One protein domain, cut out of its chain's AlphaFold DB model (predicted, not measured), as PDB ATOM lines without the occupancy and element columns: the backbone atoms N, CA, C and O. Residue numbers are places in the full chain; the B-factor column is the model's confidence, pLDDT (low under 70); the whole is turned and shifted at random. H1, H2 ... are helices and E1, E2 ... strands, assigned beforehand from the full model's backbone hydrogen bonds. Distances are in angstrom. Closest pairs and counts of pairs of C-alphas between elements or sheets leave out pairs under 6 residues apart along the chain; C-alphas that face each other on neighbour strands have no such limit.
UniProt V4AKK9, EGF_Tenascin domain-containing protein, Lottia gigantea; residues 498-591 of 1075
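AT A GLANCE: This is residues 498 to 591 of the 1075 residues of the protein "EGF_Tenascin domain-containing protein" of Lottia gigantea (UniProt V4AKK9). The model is a rod of helices: H3 and H4 make a helical hairpin whose two helices are shifted along each other, with H1 crossing H3 in one half and the short H2 and H6 packed on H4 in the other. The small H5 and the loop that holds E1 lie at the far end, beyond H6. The printed part has 94 residues with six named helices and one named strand, in the order H1, H2, H3, H4, H5, E1, H6, and its class is mostly helix. It is only just loose, close to compact, with a radius of gyration of the C-alphas of 15.0 A, and it spans 48 by 21 by 17 A.

IN THESE COORDINATES: Find C-alpha 551 at (-32.239, 25.941, 29.467); from there H4, residues 551 to 568, runs 26.6 A to C-alpha 568 at (-45.669, 29.456, 6.810). Before it, H3 holds residues 531 to 545 and is 21.2 A long. H1, residues 503 to 516, begins at C-alpha 503 at (-38.813, 22.812, 41.956) and is 19.8 A long; H2, residues 518 to 523, follows it. After H4 come H5, residues 570 to 574, E1, residues 576 to 578, and H6, residues 583 to 590, which is 11.2 A long.

HOW THE PARTS SIT: Begin with the hub, H4, which touches four helices. With residues 551 to 558 alone it touches H3, its hairpin partner, at a shallow tilt of 28 degrees, opposite ways; the closest C-alphas, of Cys 538 and Ala 551, are 5.2 A apart. With residues 562 to 567 alone it touches H6, closest at the C-alphas of Ala 566 and Leu 584, 5.2 A. With residues 555 to 562 alone it touches H2, at a steep tilt of 44 degrees, closest at the C-alphas of Cys 523 and Cys 562, 5.8 A. H4 and H5 only just touch, with 3 pairs of C-alphas within 8 A, and only at the corner; their closest C-alphas, of Ala 566 and Leu 572, are 5.3 A apart. H2 and H6 touch at a shallow tilt of 18 degrees, opposite ways, with the C-alphas of Val 519 and Val 590 closest at 5.2 A. Farther out, H1 touches H3 at a steep tilt of 47 degrees, opposite ways, closest at the C-alphas of Ala 506 and Val 539, 5.4 A. H1 and H6 are apart. E1 pairs with no named strand, but its residues 576 to 578 pair antiparallel with residues 581 to 582. Every O i to N i+4 pair is within hydrogen-bond range in H1, H2, H3 and H5; in H4 it is 13 of 14 and in H6 3 of 4.

THE WHOLE: The two C-alphas farthest apart, of Lys 498 and Gly 580, are 48.8 A apart. The printed part has no cut, and no link is long. The mean pLDDT of the printed part is 81.6; look for values under 70 at residues 544 to 545 and residue 549.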
ATOM      1  N   LYS A 498     -30.712  17.687  42.443       77.00
ATOM      2  CA  LYS A 498     -29.254  17.653  42.628       77.00
ATOM      3  C   LYS A 498     -28.682  19.068  42.693       77.00
ATOM      4  O   LYS A 498     -29.330  20.028  42.291       77.00
ATOM      5  N   ASN A 499     -27.458  19.193  43.207       79.81
ATOM      6  CA  ASN A 499     -26.677  20.440  43.218       79.81
ATOM      7  C   ASN A 499     -27.372  21.657  43.865       79.81
ATOM      8  O   ASN A 499     -27.036  22.796  43.563       79.81
ATOM      9  N   GLY A 500     -28.315  21.429  44.787       80.94
ATOM     10  CA  GLY A 500     -29.012  22.495  45.518       80.94
ATOM     11  C   GLY A 500     -30.226  23.093  44.801       80.94
ATOM     12  O   GLY A 500     -30.870  23.972  45.370       80.94
ATOM     13  N   TRP A 501     -30.573  22.600  43.610       85.19
ATOM     14  CA  TRP A 501     -31.805  22.980  42.922       85.19
ATOM     15  C   TRP A 501     -33.052  22.453  43.645       85.19
ATOM     16  O   TRP A 501     -33.015  21.462  44.373       85.19
ATOM     17  N   THR A 502     -34.177  23.125  43.440       89.56
ATOM     18  CA  THR A 502     -35.515  22.743  43.908       89.56
ATOM     19  C   THR A 502     -36.525  23.056  42.811       89.56
ATOM     20  O   THR A 502     -36.233  23.847  41.918       89.56
ATOM     21  N   MET A 503     -37.734  22.497  42.902       86.56
ATOM     22  CA  MET A 503     -38.813  22.812  41.956       86.56
ATOM     23  C   MET A 503     -39.058  24.320  41.850       86.56
ATOM     24  O   MET A 503     -39.137  24.845  40.747       86.56
ATOM     25  N   ASP A 504     -39.114  25.017  42.988       89.00
ATOM     26  CA  ASP A 504     -39.388  26.455  43.016       89.00
ATOM     27  C   ASP A 504     -38.238  27.269  42.408       89.00
ATOM     28  O   ASP A 504     -38.484  28.142  41.582       89.00
ATOM     29  N   SER A 505     -36.982  26.950  42.752       91.56
ATOM     30  CA  SER A 505     -35.812  27.673  42.223       91.56
ATOM     31  C   SER A 505     -35.578  27.417  40.734       91.56
ATOM     32  O   SER A 505     -35.254  28.347  39.998       91.56
ATOM     33  N   ALA A 506     -35.788  26.185  40.263       88.31
ATOM     34  CA  ALA A 506     -35.708  25.855  38.844       88.31
ATOM     35  C   ALA A 506     -36.844  26.514  38.049       88.31
ATOM     36  O   ALA A 506     -36.606  27.041  36.965       88.31
ATOM     37  N   ASN A 507     -38.066  26.538  38.596       91.25
ATOM     38  CA  ASN A 507     -39.197  27.196  37.948       91.25
ATOM     39  C   ASN A 507     -39.021  28.719  37.889       91.25
ATOM     40  O   ASN A 507     -39.313  29.321  36.858       91.25
ATOM     41  N   GLU A 508     -38.507  29.339  38.955       92.12
ATOM     42  CA  GLU A 508     -38.169  30.766  38.977       92.12
ATOM     43  C   GLU A 508     -37.087  31.098  37.940       92.12
ATOM     44  O   GLU A 508     -37.253  32.044  37.169       92.12
ATOM     45  N   TYR A 509     -36.028  30.284  37.855       91.19
ATOM     46  CA  TYR A 509     -34.963  30.449  36.863       91.19
ATOM     47  C   TYR A 509     -35.477  30.299  35.424       91.19
ATOM     48  O   TYR A 509     -35.328  31.226  34.627       91.19
ATOM     49  N   CYS A 510     -36.134  29.179  35.094       90.06
ATOM     50  CA  CYS A 510     -36.653  28.931  33.745       90.06
ATOM     51  C   CYS A 510     -37.699  29.985  33.349       90.06
ATOM     52  O   CYS A 510     -37.612  30.562  32.268       90.06
ATOM     53  N   SER A 511     -38.647  30.315  34.232       90.50
ATOM     54  CA  SER A 511     -39.645  31.359  33.946       90.50
ATOM     55  C   SER A 511     -38.998  32.736  33.770       90.50
ATOM     56  O   SER A 511     -39.407  33.508  32.904       90.50
ATOM     57  N   GLY A 512     -37.973  33.052  34.567       88.81
ATOM     58  CA  GLY A 512     -37.199  34.284  34.435       88.81
ATOM     59  C   GLY A 512     -36.467  34.375  33.095       88.81
ATOM     60  O   GLY A 512     -36.518  35.419  32.445       88.81
ATOM     61  N   LEU A 513     -35.846  33.278  32.655       87.62
ATOM     62  CA  LEU A 513     -35.140  33.190  31.376       87.62
ATOM     63  C   LEU A 513     -36.088  33.469  30.196       87.62
ATOM     64  O   LEU A 513     -35.804  34.322  29.355       87.62
ATOM     65  N   PHE A 514     -37.261  32.828  30.180       89.12
ATOM     66  CA  PHE A 514     -38.265  33.021  29.129       89.12
ATOM     67  C   PHE A 514     -38.870  34.433  29.140       89.12
ATOM     68  O   PHE A 514     -38.993  35.051  28.085       89.12
ATOM     69  N   ASN A 515     -39.176  34.989  30.318       87.88
ATOM     70  CA  ASN A 515     -39.721  36.349  30.446       87.88
ATOM     71  C   ASN A 515     -38.728  37.451  30.040       87.88
ATOM     72  O   ASN A 515     -39.138  38.569  29.710       87.88
ATOM     73  N   ASN A 516     -37.425  37.178  30.092       86.12
ATOM     74  CA  ASN A 516     -36.399  38.140  29.699       86.12
ATOM     75  C   ASN A 516     -36.064  38.076  28.204       86.12
ATOM     76  O   ASN A 516     -35.634  39.090  27.653       86.12
ATOM     77  N   SER A 517     -36.328  36.952  27.535       87.62
ATOM     78  CA  SER A 517     -36.069  36.792  26.102       87.62
ATOM     79  C   SER A 517     -37.000  37.656  25.241       87.62
ATOM     80  O   SER A 517     -38.228  37.649  25.381       87.62
ATOM     81  N   MET A 518     -36.409  38.424  24.322       85.50
ATOM     82  CA  MET A 518     -37.166  39.265  23.389       85.50
ATOM     83  C   MET A 518     -37.849  38.451  22.290       85.50
ATOM     84  O   MET A 518     -38.941  38.831  21.864       85.50
ATOM     85  N   VAL A 519     -37.255  37.331  21.860       87.00
ATOM     86  CA  VAL A 519     -37.888  36.457  20.865       87.00
ATOM     87  C   VAL A 519     -39.147  35.815  21.431       87.00
ATOM     88  O   VAL A 519     -40.183  35.885  20.782       87.00
ATOM     89  N   ILE A 520     -39.121  35.330  22.678       88.25
ATOM     90  CA  ILE A 520     -40.311  34.757  23.327       88.25
ATOM     91  C   ILE A 520     -41.462  35.771  23.354       88.25
ATOM     92  O   ILE A 520     -42.558  35.448  22.904       88.25
ATOM     93  N   LYS A 521     -41.198  37.024  23.750       87.69
ATOM     94  CA  LYS A 521     -42.207  38.102  23.756       87.69
ATOM     95  C   LYS A 521     -42.805  38.394  22.383       87.69
ATOM     96  O   LYS A 521     -43.975  38.745  22.291       87.69
ATOM     97  N   ARG A 522     -42.012  38.297  21.310       87.25
ATOM     98  CA  ARG A 522     -42.504  38.488  19.933       87.25
ATOM     99  C   ARG A 522     -43.252  37.264  19.399       87.25
ATOM    100  O   ARG A 522     -44.047  37.413  18.479       87.25
ATOM    101  N   CYS A 523     -43.020  36.097  19.988       87.56
ATOM    102  CA  CYS A 523     -43.689  34.844  19.657       87.56
ATOM    103  C   CYS A 523     -44.988  34.616  20.449       87.56
ATOM    104  O   CYS A 523     -45.787  33.752  20.086       87.56
ATOM    105  N   GLU A 524     -45.238  35.389  21.509       83.94
ATOM    106  CA  GLU A 524     -46.494  35.337  22.259       83.94
ATOM    107  C   GLU A 524     -47.704  35.622  21.354       83.94
ATOM    108  O   GLU A 524     -47.777  36.636  20.662       83.94
ATOM    109  N   GLY A 525     -48.688  34.717  21.375       76.69
ATOM    110  CA  GLY A 525     -49.927  34.845  20.602       76.69
ATOM    111  C   GLY A 525     -49.878  34.262  19.185       76.69
ATOM    112  O   GLY A 525     -50.928  34.186  18.544       76.69
ATOM    113  N   ILE A 526     -48.717  33.798  18.708       83.06
ATOM    114  CA  ILE A 526     -48.634  32.984  17.488       83.06
ATOM    115  C   ILE A 526     -49.170  31.581  17.800       83.06
ATOM    116  O   ILE A 526     -48.813  30.956  18.800       83.06
ATOM    117  N   ARG A 527     -50.074  31.098  16.946       76.69
ATOM    118  CA  ARG A 527     -50.689  29.772  17.072       76.69
ATOM    119  C   ARG A 527     -49.628  28.668  16.902       76.69
ATOM    120  O   ARG A 527     -48.653  28.875  16.194       76.69
ATOM    121  N   GLY A 528     -49.780  27.553  17.617       71.00
ATOM    122  CA  GLY A 528     -48.846  26.417  17.561       71.00
ATOM    123  C   GLY A 528     -47.653  26.505  18.519       71.00
ATOM    124  O   GLY A 528     -47.001  25.497  18.783       71.00
ATOM    125  N   ILE A 529     -47.396  27.671  19.122       80.25
ATOM    126  CA  ILE A 529     -46.275  27.864  20.052       80.25
ATOM    127  C   ILE A 529     -46.689  27.547  21.495       80.25
ATOM    128  O   ILE A 529     -47.557  28.208  22.064       80.25
ATOM    129  N   ASN A 530     -46.013  26.579  22.125       78.12
ATOM    130  CA  ASN A 530     -46.240  26.199  23.522       78.12
ATOM    131  C   ASN A 530     -45.087  26.639  24.445       78.12
ATOM    132  O   ASN A 530     -44.164  25.873  24.727       78.12
ATOM    133  N   ILE A 531     -45.164  27.879  24.939       83.94
ATOM    134  CA  ILE A 531     -44.170  28.451  25.864       83.94
ATOM    135  C   ILE A 531     -44.186  27.724  27.219       83.94
ATOM    136  O   ILE A 531     -43.130  27.414  27.766       83.94
ATOM    137  N   GLU A 532     -45.370  27.403  27.746       83.06
ATOM    138  CA  GLU A 532     -45.526  26.757  29.059       83.06
ATOM    139  C   GLU A 532     -44.904  25.352  29.072       83.06
ATOM    140  O   GLU A 532     -44.121  25.024  29.964       83.06
ATOM    141  N   GLY A 533     -45.136  24.558  28.022       78.38
ATOM    142  CA  GLY A 533     -44.507  23.244  27.861       78.38
ATOM    143  C   GLY A 533     -42.979  23.305  27.722       78.38
ATOM    144  O   GLY A 533     -42.272  22.410  28.199       78.38
ATOM    145  N   ALA A 534     -42.442  24.369  27.118       80.25
ATOM    146  CA  ALA A 534     -40.996  24.576  27.033       80.25
ATOM    147  C   ALA A 534     -40.379  24.936  28.400       80.25
ATOM    148  O   ALA A 534     -39.308  24.424  28.736       80.25
ATOM    149  N   ILE A 535     -41.077  25.729  29.225       85.50
ATOM    150  CA  ILE A 535     -40.673  26.007  30.615       85.50
ATOM    151  C   ILE A 535     -40.697  24.717  31.445       85.50
ATOM    152  O   ILE A 535     -39.723  24.422  32.137       85.50
ATOM    153  N   GLU A 536     -41.752  23.902  31.335       83.06
ATOM    154  CA  GLU A 536     -41.820  22.608  32.032       83.06
ATOM    155  C   GLU A 536     -40.665  21.674  31.649       83.06
ATOM    156  O   GLU A 536     -40.133  20.959  32.506       83.06
ATOM    157  N   THR A 537     -40.264  21.687  30.375       77.69
ATOM    158  CA  THR A 537     -39.112  20.915  29.884       77.69
ATOM    159  C   THR A 537     -37.824  21.421  30.530       77.69
ATOM    160  O   THR A 537     -37.121  20.639  31.160       77.69
ATOM    161  N   CYS A 538     -37.580  22.736  30.511       83.50
ATOM    162  CA  CYS A 538     -36.427  23.359  31.172       83.50
ATOM    163  C   CYS A 538     -36.312  22.962  32.658       83.50
ATOM    164  O   CYS A 538     -35.244  22.556  33.119       83.50
ATOM    165  N   VAL A 539     -37.419  22.997  33.409       85.25
ATOM    166  CA  VAL A 539     -37.426  22.635  34.839       85.25
ATOM    167  C   VAL A 539     -37.063  21.162  35.052       85.25
ATOM    168  O   VAL A 539     -36.300  20.830  35.963       85.25
ATOM    169  N   ARG A 540     -37.581  20.263  34.207       77.44
ATOM    170  CA  ARG A 540     -37.258  18.828  34.267       77.44
ATOM    171  C   ARG A 540     -35.811  18.546  33.878       77.44
ATOM    172  O   ARG A 540     -35.192  17.662  34.471       77.44
ATOM    173  N   ASP A 541     -35.262  19.305  32.938       75.81
ATOM    174  CA  ASP A 541     -33.873  19.172  32.503       75.81
ATOM    175  C   ASP A 541     -32.915  19.516  33.644       75.81
ATOM    176  O   ASP A 541     -31.986  18.750  33.920       75.81
ATOM    177  N   ILE A 542     -33.200  20.598  34.376       79.94
ATOM    178  CA  ILE A 542     -32.459  20.984  35.586       79.94
ATOM    179  C   ILE A 542     -32.610  19.919  36.675       79.94
ATOM    180  O   ILE A 542     -31.630  19.554  37.323       79.94
ATOM    181  N   GLN A 543     -33.815  19.369  36.869       78.94
ATOM    182  CA  GLN A 543     -34.038  18.304  37.850       78.94
ATOM    183  C   GLN A 543     -33.160  17.071  37.572       78.94
ATOM    184  O   GLN A 543     -32.663  16.440  38.506       78.94
ATOM    185  N   LEU A 544     -32.968  16.717  36.299       69.81
ATOM    186  CA  LEU A 544     -32.226  15.521  35.896       69.81
ATOM    187  C   LEU A 544     -30.707  15.728  35.881       69.81
ATOM    188  O   LEU A 544     -29.981  14.903  36.452       69.81
ATOM    189  N   SER A 545     -30.247  16.803  35.239       69.38
ATOM    190  CA  SER A 545     -28.823  17.141  35.085       69.38
ATOM    191  C   SER A 545     -28.225  17.733  36.366       69.38
ATOM    192  O   SER A 545     -27.061  17.499  36.683       69.38
ATOM    193  N   GLY A 546     -29.032  18.458  37.148       74.94
ATOM    194  CA  GLY A 546     -28.551  19.308  38.234       74.94
ATOM    195  C   GLY A 546     -27.829  20.571  37.746       74.94
ATOM    196  O   GLY A 546     -27.093  21.165  38.538       74.94
ATOM    197  N   ALA A 547     -27.993  20.955  36.476       75.06
ATOM    198  CA  ALA A 547     -27.359  22.104  35.829       75.06
ATOM    199  C   ALA A 547     -28.330  22.793  34.848       75.06
ATOM    200  O   ALA A 547     -29.360  22.238  34.476       75.06
ATOM    201  N   ASP A 548     -28.009  24.010  34.418       76.31
ATOM    202  CA  ASP A 548     -28.816  24.840  33.512       76.31
ATOM    203  C   ASP A 548     -28.442  24.698  32.023       76.31
ATOM    204  O   ASP A 548     -28.968  25.409  31.166       76.31
ATOM    205  N   LEU A 549     -27.590  23.724  31.693       68.19
ATOM    206  CA  LEU A 549     -26.998  23.509  30.366       68.19
ATOM    207  C   LEU A 549     -28.031  23.443  29.222       68.19
ATOM    208  O   LEU A 549     -27.786  23.947  28.122       68.19
ATOM    209  N   PHE A 550     -29.226  22.900  29.469       71.00
ATOM    210  CA  PHE A 550     -30.283  22.768  28.456       71.00
ATOM    211  C   PHE A 550     -31.265  23.949  28.395       71.00
ATOM    212  O   PHE A 550     -32.028  24.045  27.434       71.00
ATOM    213  N   ALA A 551     -31.221  24.894  29.340       76.00
ATOM    214  CA  ALA A 551     -32.239  25.941  29.467       76.00
ATOM    215  C   ALA A 551     -32.337  26.844  28.220       76.00
ATOM    216  O   ALA A 551     -33.425  27.057  27.686       76.00
ATOM    217  N   ILE A 552     -31.195  27.280  27.673       76.69
ATOM    218  CA  ILE A 552     -31.142  28.078  26.429       76.69
ATOM    219  C   ILE A 552     -31.660  27.283  25.215       76.69
ATOM    220  O   ILE A 552     -32.232  27.864  24.293       76.69
ATOM    221  N   SER A 553     -31.520  25.948  25.205       72.88
ATOM    222  CA  SER A 553     -32.022  25.120  24.093       72.88
ATOM    223  C   SER A 553     -33.537  25.232  23.955       72.88
ATOM    224  O   SER A 553     -34.053  25.224  22.840       72.88
ATOM    225  N   ALA A 554     -34.242  25.368  25.082       77.38
ATOM    226  CA  ALA A 554     -35.690  25.508  25.104       77.38
ATOM    227  C   ALA A 554     -36.151  26.839  24.475       77.38
ATOM    228  O   ALA A 554     -37.178  26.872  23.797       77.38
ATOM    229  N   ILE A 555     -35.365  27.914  24.611       79.69
ATOM    230  CA  ILE A 555     -35.634  29.202  23.946       79.69
ATOM    231  C   ILE A 555     -35.309  29.129  22.456       79.69
ATOM    232  O   ILE A 555     -36.142  29.512  21.635       79.69
ATOM    233  N   SER A 556     -34.142  28.588  22.090       76.25
ATOM    234  CA  SER A 556     -33.773  28.366  20.683       76.25
ATOM    235  C   SER A 556     -34.821  27.527  19.947       76.25
ATOM    236  O   SER A 556     -35.116  27.783  18.779       76.25
ATOM    237  N   TYR A 557     -35.434  26.565  20.641       76.00
ATOM    238  CA  TYR A 557     -36.558  25.786  20.138       76.00
ATOM    239  C   TYR A 557     -37.788  26.656  19.836       76.00
ATOM    240  O   TYR A 557     -38.262  26.650  18.697       76.00
ATOM    241  N   ILE A 558     -38.281  27.426  20.814       80.56
ATOM    242  CA  ILE A 558     -39.444  28.303  20.604       80.56
ATOM    243  C   ILE A 558     -39.157  29.321  19.502       80.56
ATOM    244  O   ILE A 558     -40.002  29.532  18.641       80.56
ATOM    245  N   SER A 559     -37.948  29.883  19.472       81.81
ATOM    246  CA  SER A 559     -37.478  30.765  18.404       81.81
ATOM    247  C   SER A 559     -37.565  30.094  17.025       81.81
ATOM    248  O   SER A 559     -38.145  30.657  16.096       81.81
ATOM    249  N   SER A 560     -37.084  28.852  16.887       77.44
ATOM    250  CA  SER A 560     -37.153  28.104  15.625       77.44
ATOM    251  C   SER A 560     -38.585  27.770  15.200       77.44
ATOM    252  O   SER A 560     -38.891  27.862  14.013       77.44
ATOM    253  N   GLN A 561     -39.450  27.367  16.132       78.94
ATOM    254  CA  GLN A 561     -40.865  27.095  15.852       78.94
ATOM    255  C   GLN A 561     -41.599  28.365  15.449       78.94
ATOM    256  O   GLN A 561     -42.295  28.393  14.446       78.94
ATOM    257  N   CYS A 562     -41.363  29.444  16.180       85.50
ATOM    258  CA  CYS A 562     -41.929  30.750  15.904       85.50
ATOM    259  C   CYS A 562     -41.556  31.270  14.518       85.50
ATOM    260  O   CYS A 562     -42.420  31.710  13.766       85.50
ATOM    261  N   LEU A 563     -40.277  31.170  14.150       81.44
ATOM    262  CA  LEU A 563     -39.809  31.524  12.814       81.44
ATOM    263  C   LEU A 563     -40.396  30.616  11.729       81.44
ATOM    264  O   LEU A 563     -40.591  31.077  10.609       81.44
ATOM    265  N   HIS A 564     -40.646  29.337  12.016       78.62
ATOM    266  CA  HIS A 564     -41.332  28.438  11.083       78.62
ATOM    267  C   HIS A 564     -42.789  28.871  10.899       78.62
ATOM    268  O   HIS A 564     -43.176  29.236   9.794       78.62
ATOM    269  N   GLU A 565     -43.558  28.964  11.979       80.25
ATOM    270  CA  GLU A 565     -44.968  29.367  11.956       80.25
ATOM    271  C   GLU A 565     -45.178  30.752  11.320       80.25
ATOM    272  O   GLU A 565     -46.070  30.932  10.489       80.25
ATOM    273  N   ALA A 566     -44.310  31.724  11.619       81.25
ATOM    274  CA  ALA A 566     -44.362  33.058  11.021       81.25
ATOM    275  C   ALA A 566     -44.022  33.078   9.520       81.25
ATOM    276  O   ALA A 566     -44.491  33.963   8.804       81.25
ATOM    277  N   ARG A 567     -43.212  32.128   9.025       77.44
ATOM    278  CA  ARG A 567     -42.918  31.977   7.587       77.44
ATOM    279  C   ARG A 567     -44.049  31.287   6.839       77.44
ATOM    280  O   ARG A 567     -44.357  31.685   5.714       77.44
ATOM    281  N   MET A 568     -44.622  30.250   7.442       76.25
ATOM    282  CA  MET A 568     -45.669  29.456   6.810       76.25
ATOM    283  C   MET A 568     -46.984  30.238   6.804       76.25
ATOM    284  O   MET A 568     -47.666  30.296   5.789       76.25
ATOM    285  N   ASN A 569     -47.347  30.916   7.889       76.75
ATOM    286  CA  ASN A 569     -48.600  31.658   7.941       76.75
ATOM    287  C   ASN A 569     -48.548  32.929   7.075       76.75
ATOM    288  O   ASN A 569     -47.875  33.908   7.411       76.75
ATOM    289  N   ARG A 570     -49.322  32.940   5.984       74.62
ATOM    290  CA  ARG A 570     -49.359  34.049   5.023       74.62
ATOM    291  C   ARG A 570     -49.651  35.407   5.672       74.62
ATOM    292  O   ARG A 570     -48.988  36.385   5.337       74.62
ATOM    293  N   SER A 571     -50.594  35.466   6.613       77.62
ATOM    294  CA  SER A 571     -50.927  36.711   7.317       77.62
ATOM    295  C   SER A 571     -49.738  37.228   8.131       77.62
ATOM    296  O   SER A 571     -49.418  38.406   8.052       77.62
ATOM    297  N   LEU A 572     -49.013  36.358   8.844       81.00
ATOM    298  CA  LEU A 572     -47.834  36.761   9.631       81.00
ATOM    299  C   LEU A 572     -46.649  37.200   8.754       81.00
ATOM    300  O   LEU A 572     -45.848  38.044   9.171       81.00
ATOM    301  N   ARG A 573     -46.548  36.627   7.551       79.88
ATOM    302  CA  ARG A 573     -45.484  36.899   6.581       79.88
ATOM    303  C   ARG A 573     -45.688  38.194   5.802       79.88
ATOM    304  O   ARG A 573     -44.704  38.880   5.548       79.88
ATOM    305  N   GLU A 574     -46.919  38.497   5.392       77.88
ATOM    306  CA  GLU A 574     -47.226  39.580   4.441       77.88
ATOM    307  C   GLU A 574     -47.894  40.797   5.104       77.88
ATOM    308  O   GLU A 574     -47.700  41.929   4.649       77.88
ATOM    309  N   GLU A 575     -48.660  40.611   6.185       79.31
ATOM    310  CA  GLU A 575     -49.348  41.723   6.841       79.31
ATOM    311  C   GLU A 575     -48.369  42.555   7.678       79.31
ATOM    312  O   GLU A 575     -47.696  42.075   8.594       79.31
ATOM    313  N   LYS A 576     -48.297  43.849   7.357       81.44
ATOM    314  CA  LYS A 576     -47.474  44.819   8.083       81.44
ATOM    315  C   LYS A 576     -48.193  45.250   9.352       81.44
ATOM    316  O   LYS A 576     -49.310  45.759   9.281       81.44
ATOM    317  N   VAL A 577     -47.530  45.094  10.493       80.00
ATOM    318  CA  VAL A 577     -48.117  45.367  11.810       80.00
ATOM    319  C   VAL A 577     -47.522  46.636  12.410       80.00
ATOM    320  O   VAL A 577     -48.192  47.665  12.483       80.00
ATOM    321  N   GLU A 578     -46.249  46.595  12.811       74.94
ATOM    322  CA  GLU A 578     -45.576  47.674  13.542       74.94
ATOM    323  C   GLU A 578     -44.457  48.282  12.683       74.94
ATOM    324  O   GLU A 578     -43.666  47.562  12.079       74.94
ATOM    325  N   ASN A 579     -44.392  49.618  12.593       76.50
ATOM    326  CA  ASN A 579     -43.376  50.357  11.820       76.50
ATOM    327  C   ASN A 579     -43.236  49.934  10.341       76.50
ATOM    328  O   ASN A 579     -42.182  50.109   9.735       76.50
ATOM    329  N   GLY A 580     -44.305  49.397   9.743       79.62
ATOM    330  CA  GLY A 580     -44.292  48.916   8.361       79.62
ATOM    331  C   GLY A 580     -43.562  47.583   8.155       79.62
ATOM    332  O   GLY A 580     -43.358  47.221   6.994       79.62
ATOM    333  N   LYS A 581     -43.207  46.882   9.243       83.44
ATOM    334  CA  LYS A 581     -42.615  45.540   9.244       83.44
ATOM    335  C   LYS A 581     -43.660  44.456   9.511       83.44
ATOM    336  O   LYS A 581     -44.689  44.720  10.145       83.44
ATOM    337  N   THR A 582     -43.407  43.246   9.026       86.31
ATOM    338  CA  THR A 582     -44.261  42.067   9.270       86.31
ATOM    339  C   THR A 582     -43.869  41.364  10.572       86.31
ATOM    340  O   THR A 582     -42.800  41.624  11.129       86.31
ATOM    341  N   ILE A 583     -44.723  40.482  11.105       84.00
ATOM    342  CA  ILE A 583     -44.397  39.736  12.338       84.00
ATOM    343  C   ILE A 583     -43.150  38.874  12.122       84.00
ATOM    344  O   ILE A 583     -42.288  38.818  12.996       84.00
ATOM    345  N   LEU A 584     -43.010  38.275  10.938       83.75
ATOM    346  CA  LEU A 584     -41.816  37.521  10.571       83.75
ATOM    347  C   LEU A 584     -40.534  38.366  10.660       83.75
ATOM    348  O   LEU A 584     -39.541  37.906  11.223       83.75
ATOM    349  N   GLU A 585     -40.542  39.590  10.127       83.81
ATOM    350  CA  GLU A 585     -39.391  40.503  10.190       83.81
ATOM    351  C   GLU A 585     -39.058  40.885  11.640       83.81
ATOM    352  O   GLU A 585     -37.898  40.836  12.048       83.81
ATOM    353  N   LEU A 586     -40.082  41.173  12.450       85.12
ATOM    354  CA  LEU A 586     -39.913  41.520  13.863       85.12
ATOM    355  C   LEU A 586     -39.346  40.363  14.694       85.12
ATOM    356  O   LEU A 586     -38.524  40.601  15.575       85.12
ATOM    357  N   VAL A 587     -39.766  39.120  14.432       86.75
ATOM    358  CA  VAL A 587     -39.208  37.930  15.096       86.75
ATOM    359  C   VAL A 587     -37.763  37.707  14.648       86.75
ATOM    360  O   VAL A 587     -36.904  37.457  15.490       86.75
ATOM    361  N   LYS A 588     -37.459  37.853  13.350       84.75
ATOM    362  CA  LYS A 588     -36.089  37.713  12.820       84.75
ATOM    363  C   LYS A 588     -35.100  38.674  13.483       84.75
ATOM    364  O   LYS A 588     -33.991  38.255  13.793       84.75
ATOM    365  N   GLU A 589     -35.511  39.910  13.758       86.44
ATOM    366  CA  GLU A 589     -34.674  40.939  14.397       86.44
ATOM    367  C   GLU A 589     -34.252  40.611  15.832       86.44
ATOM    368  O   GLU A 589     -33.237  41.115  16.308       86.44
ATOM    369  N   VAL A 590     -35.004  39.755  16.525       86.50
ATOM    370  CA  VAL A 590     -34.722  39.370  17.918       86.50
ATOM    371  C   VAL A 590     -34.328  37.899  18.067       86.50
ATOM    372  O   VAL A 590     -33.928  37.478  19.149       86.50
ATOM    373  N   ALA A 591     -34.414  37.103  16.997       86.44
ATOM    374  CA  ALA A 591     -34.105  35.674  16.993       86.44
ATOM    375  C   ALA A 591     -32.598  35.400  16.826       86.44
ATOM    376  O   ALA A 591     -32.136  34.840  15.816       86.44
TER     377      ALA A 591